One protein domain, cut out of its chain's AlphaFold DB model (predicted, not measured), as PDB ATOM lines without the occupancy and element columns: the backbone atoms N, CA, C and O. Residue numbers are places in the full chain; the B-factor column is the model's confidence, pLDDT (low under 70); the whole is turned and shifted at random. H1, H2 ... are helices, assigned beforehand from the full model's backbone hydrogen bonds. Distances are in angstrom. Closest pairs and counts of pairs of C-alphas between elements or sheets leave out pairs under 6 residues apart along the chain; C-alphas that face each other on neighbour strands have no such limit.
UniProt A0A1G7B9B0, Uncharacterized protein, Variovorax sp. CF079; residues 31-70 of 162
ATOM      1  N   SER A  31     436.076 586.313 397.436       84.31
ATOM      2  CA  SER A  31     436.845 587.536 397.684       84.31
ATOM      3  C   SER A  31     438.056 587.637 396.750       84.31
ATOM      4  O   SER A  31     438.609 586.629 396.297       84.31
ATOM      5  N   ASP A  32     438.504 588.863 396.479       87.00
ATOM      6  CA  ASP A  32     439.689 589.078 395.646       87.00
ATOM      7  C   ASP A  32     440.949 588.492 396.300       87.00
ATOM      8  O   ASP A  32     441.800 587.949 395.602       87.00
ATOM      9  N   ALA A  33     441.027 588.496 397.634       87.12
ATOM     10  CA  ALA A  33     442.109 587.854 398.376       87.12
ATOM     11  C   ALA A  33     442.136 586.328 398.170       87.12
ATOM     12  O   ALA A  33     443.207 585.757 397.966       87.12
ATOM     13  N   THR A  34     440.970 585.669 398.166       84.88
ATOM     14  CA  THR A  34     440.861 584.229 397.881       84.88
ATOM     15  C   THR A  34     441.307 583.930 396.451       84.88
ATOM     16  O   THR A  34     442.138 583.052 396.247       84.88
ATOM     17  N   LEU A  35     440.845 584.712 395.468       86.88
ATOM     18  CA  LEU A  35     441.244 584.541 394.067       86.88
ATOM     19  C   LEU A  35     442.759 584.689 393.870       86.88
ATOM     20  O   LEU A  35     443.355 583.902 393.139       86.88
ATOM     21  N   GLN A  36     443.383 585.704 394.476       89.44
ATOM     22  CA  GLN A  36     444.830 585.901 394.343       89.44
ATOM     23  C   GLN A  36     445.611 584.729 394.938       89.44
ATOM     24  O   GLN A  36     446.594 584.287 394.346       89.44
ATOM     25  N   ARG A  37     445.140 584.178 396.062       88.06
ATOM     26  CA  ARG A  37     445.727 582.979 396.663       88.06
ATOM     27  C   ARG A  37     445.626 581.771 395.735       88.06
ATOM     28  O   ARG A  37     446.625 581.094 395.543       88.06
ATOM     29  N   GLU A  38     444.463 581.523 395.134       86.88
ATOM     30  CA  GLU A  38     444.280 580.383 394.222       86.88
ATOM     31  C   GLU A  38     445.140 580.511 392.960       86.88
ATOM     32  O   GLU A  38     445.787 579.556 392.541       86.88
ATOM     33  N   ARG A  39     445.239 581.721 392.397       89.62
ATOM     34  CA  ARG A  39     446.105 581.991 391.241       89.62
ATOM     35  C   ARG A  39     447.585 581.773 391.539       89.62
ATOM     36  O   ARG A  39     448.296 581.307 390.657       89.62
ATOM     37  N   ALA A  40     448.037 582.083 392.754       89.00
ATOM     38  CA  ALA A  40     449.426 581.874 393.163       89.00
ATOM     39  C   ALA A  40     449.824 580.386 393.190       89.00
ATOM     40  O   ALA A  40     451.000 580.063 393.058       89.00
ATOM     41  N   VAL A  41     448.855 579.472 393.325       87.94
ATOM     42  CA  VAL A  41     449.106 578.021 393.288       87.94
ATOM     43  C   VAL A  41     449.279 577.516 391.851       87.94
ATOM     44  O   VAL A  41     449.898 576.474 391.648       87.94
ATOM     45  N   CYS A  42     448.807 578.254 390.837       90.69
ATOM     46  CA  CYS A  42     448.808 577.808 389.439       90.69
ATOM     47  C   CYS A  42     450.193 577.728 388.775       90.69
ATOM     48  O   CYS A  42     450.291 577.217 387.662       90.69
ATOM     49  N   ASP A  43     451.264 578.183 389.427       84.56
ATOM     50  CA  ASP A  43     452.622 578.168 388.863       84.56
ATOM     51  C   ASP A  43     453.355 576.813 389.034       84.56
ATOM     52  O   ASP A  43     454.536 576.688 388.712       84.56
ATOM     53  N   GLY A  44     452.664 575.773 389.520       81.06
ATOM     54  CA  GLY A  44     453.201 574.411 389.640       81.06
ATOM     55  C   GLY A  44     453.418 573.685 388.299       81.06
ATOM     56  O   GLY A  44     452.628 573.817 387.373       81.06
ATOM     57  N   VAL A  45     454.464 572.850 388.221       75.88
ATOM     58  CA  VAL A  45     454.870 572.106 387.000       75.88
ATOM     59  C   VAL A  45     453.962 570.900 386.689       75.88
ATOM     60  O   VAL A  45     453.918 570.423 385.561       75.88
ATOM     61  N   LEU A  46     453.230 570.399 387.686       83.06
ATOM     62  CA  LEU A  46     452.406 569.181 387.596       83.06
ATOM     63  C   LEU A  46     450.986 569.414 387.048       83.06
ATOM     64  O   LEU A  46     450.243 568.453 386.875       83.06
ATOM     65  N   GLN A  47     450.592 570.663 386.800       86.69
ATOM     66  CA  GLN A  47     449.235 571.033 386.394       86.69
ATOM     67  C   GLN A  47     449.269 571.962 385.179       86.69
ATOM     68  O   GLN A  47     450.206 572.740 385.000       86.69
ATOM     69  N   ASP A  48     448.228 571.915 384.349       92.62
ATOM     70  CA  ASP A  48     448.083 572.874 383.258       92.62
ATOM     71  C   ASP A  48     447.720 574.253 383.827       92.62
ATOM     72  O   ASP A  48     446.650 574.456 384.407       92.62
ATOM     73  N   ARG A  49     448.628 575.221 383.668       93.00
ATOM     74  CA  ARG A  49     448.463 576.579 384.206       93.00
ATOM     75  C   ARG A  49     447.202 577.264 383.678       93.00
ATOM     76  O   ARG A  49     446.538 577.989 384.418       93.00
ATOM     77  N   THR A  50     446.861 577.047 382.409       93.75
ATOM     78  CA  THR A  50     445.694 577.677 381.778       93.75
ATOM     79  C   THR A  50     444.400 577.105 382.353       93.75
ATOM     80  O   THR A  50     443.484 577.863 382.681       93.75
ATOM     81  N   ALA A  51     444.337 575.785 382.535       94.38
ATOM     82  CA  ALA A  51     443.234 575.096 383.186       94.38
ATOM     83  C   ALA A  51     443.078 575.560 384.639       94.38
ATOM     84  O   ALA A  51     441.981 575.965 385.014       94.38
ATOM     85  N   CYS A  52     444.173 575.630 385.402       93.56
ATOM     86  CA  CYS A  52     444.155 576.109 386.786       93.56
ATOM     87  C   CYS A  52     443.598 577.536 386.900       93.56
ATOM     88  O   CYS A  52     442.690 577.805 387.685       93.56
ATOM     89  N   LEU A  53     444.071 578.469 386.065       93.88
ATOM     90  CA  LEU A  53     443.573 579.850 386.079       93.88
ATOM     91  C   LEU A  53     442.093 579.944 385.679       93.88
ATOM     92  O   LEU A  53     441.361 580.786 386.213       93.88
ATOM     93  N   ARG A  54     441.645 579.086 384.753       94.19
ATOM     94  CA  ARG A  54     440.234 578.978 384.361       94.19
ATOM     95  C   ARG A  54     439.379 578.448 385.513       94.19
ATOM     96  O   ARG A  54     438.309 578.999 385.757       94.19
ATOM     97  N   GLU A  55     439.852 577.432 386.225       92.31
ATOM     98  CA  GLU A  55     439.173 576.837 387.382       92.31
ATOM     99  C   GLU A  55     439.076 577.824 388.550       92.31
ATOM    100  O   GLU A  55     437.979 578.047 389.055       92.31
ATOM    101  N   ALA A  56     440.159 578.533 388.884       92.19
ATOM    102  CA  ALA A  56     440.140 579.600 389.891       92.19
ATOM    103  C   ALA A  56     439.156 580.731 389.518       92.19
ATOM    104  O   ALA A  56     438.465 581.309 390.364       92.19
ATOM    105  N   GLY A  57     439.059 581.053 388.222       92.81
ATOM    106  CA  GLY A  57     438.070 581.994 387.697       92.81
ATOM    107  C   GLY A  57     436.631 581.493 387.845       92.81
ATOM    108  O   GLY A  57     435.769 582.251 388.299       92.81
ATOM    109  N   ALA A  58     436.383 580.228 387.505       92.81
ATOM    110  CA  ALA A  58     435.082 579.579 387.649       92.81
ATOM    111  C   ALA A  58     434.649 579.502 389.120       92.81
ATOM    112  O   ALA A  58     433.521 579.868 389.444       92.81
ATOM    113  N   ALA A  59     435.562 579.147 390.027       90.94
ATOM    114  CA  ALA A  59     435.307 579.114 391.462       90.94
ATOM    115  C   ALA A  59     434.899 580.495 392.001       90.94
ATOM    116  O   ALA A  59     433.897 580.615 392.705       90.94
ATOM    117  N   ARG A  60     435.604 581.575 391.621       91.69
ATOM    118  CA  ARG A  60     435.211 582.950 391.994       91.69
ATOM    119  C   ARG A  60     433.853 583.338 391.417       91.69
ATOM    120  O   ARG A  60     433.085 584.031 392.084       91.69
ATOM    121  N   TYR A  61     433.587 582.954 390.173       93.00
ATOM    122  CA  TYR A  61     432.323 583.249 389.511       93.00
ATOM    123  C   TYR A  61     431.150 582.599 390.248       93.00
ATOM    124  O   TYR A  61     430.209 583.309 390.600       93.00
ATOM    125  N   GLU A  62     431.258 581.308 390.574       93.38
ATOM    126  CA  GLU A  62     430.269 580.576 391.370       93.38
ATOM    127  C   GLU A  62     430.145 581.129 392.792       93.38
ATOM    128  O   GLU A  62     429.041 581.322 393.297       93.38
ATOM    129  N   ALA A  63     431.255 581.504 393.421       90.81
ATOM    130  CA  ALA A  63     431.230 582.110 394.745       90.81
ATOM    131  C   ALA A  63     430.433 583.426 394.784       90.81
ATOM    132  O   ALA A  63     429.618 583.630 395.679       90.81
ATOM    133  N   ARG A  64     430.614 584.304 393.784       90.12
ATOM    134  CA  ARG A  64     429.922 585.607 393.708       90.12
ATOM    135  C   ARG A  64     428.409 585.489 393.546       90.12
ATOM    136  O   ARG A  64     427.687 586.382 393.973       90.12
ATOM    137  N   ARG A  65     427.937 584.410 392.926       93.00
ATOM    138  CA  ARG A  65     426.505 584.101 392.772       93.00
ATOM    139  C   ARG A  65     425.961 583.176 393.863       93.00
ATOM    140  O   ARG A  65     424.806 582.783 393.778       93.00
ATOM    141  N   GLY A  66     426.781 582.811 394.849       90.12
ATOM    142  CA  GLY A  66     426.391 581.907 395.930       90.12
ATOM    143  C   GLY A  66     426.238 580.439 395.515       90.12
ATOM    144  O   GLY A  66     425.585 579.685 396.225       90.12
ATOM    145  N   GLY A  67     426.827 580.021 394.390       89.75
ATOM    146  CA  GLY A  67     426.787 578.639 393.890       89.75
ATOM    147  C   GLY A  67     427.717 577.672 394.632       89.75
ATOM    148  O   GLY A  67     427.575 576.458 394.506       89.75
ATOM    149  N   LEU A  68     428.647 578.183 395.446       87.69
ATOM    150  CA  LEU A  68     429.492 577.359 396.318       87.69
ATOM    151  C   LEU A  68     428.728 576.952 397.583       87.69
ATOM    152  O   LEU A  68     428.945 577.493 398.666       87.69
ATOM    153  N   THR A  69     427.811 576.004 397.423       87.56
ATOM    154  CA  THR A  69     427.013 575.448 398.519       87.56
ATOM    155  C   THR A  69     427.543 574.091 398.959       87.56
ATOM    156  O   THR A  69     427.949 573.279 398.129       87.56
ATOM    157  N   SER A  70     427.435 573.812 400.252       87.25
ATOM    158  CA  SER A  70     427.651 572.477 400.810       87.25
ATOM    159  C   SER A  70     426.313 571.845 401.180       87.25
ATOM    160  O   SER A  70     425.377 572.534 401.587       87.25
TER     161      SER A  70
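Overview. This is residues 31 to 70 of the 162 residues of an uncharacterized protein of Variovorax sp. CF079 (UniProt A0A1G7B9B0). Look for a helical hairpin: the shorter helix H1 runs side by side with the longer H2, a loop joins them at one end, and residues 65 to 70 turn aside beyond H2. The 40 printed residues hold two named helices, H1 then H2, and no named strand: all helix. The whole is elongated, 31 by 17 by 16 A, and only just compact, close to loose, with a radius of gyration of the C-alphas of 10.7 A.

Arrangement. H1, residues 32 to 41, and H2, residues 49 to 64, touch; find their closest C-alphas at Glu 38 and Ala 56, 6.0 A apart. They run opposite ways at a shallow tilt of 22 degrees. In H2 every O i to N i+4 pair is within hydrogen-bond range; in H1, 5 of 6.

Along the chain. Find C-alpha 32 at (439.689, 589.078, 395.646); from there H1 runs 14.7 A to C-alpha 41. H2 runs 22.7 A from Arg 49 to C-alpha 64 at (429.922, 585.607, 393.708).

Size, cuts and confidence. The C-alphas farthest apart, of Val 45 and Gly 66, are 31.4 A apart. The link from H1 to H2 is short, with 7 residues. The printed part has no cut, and no printed residue is under 70 in pLDDT.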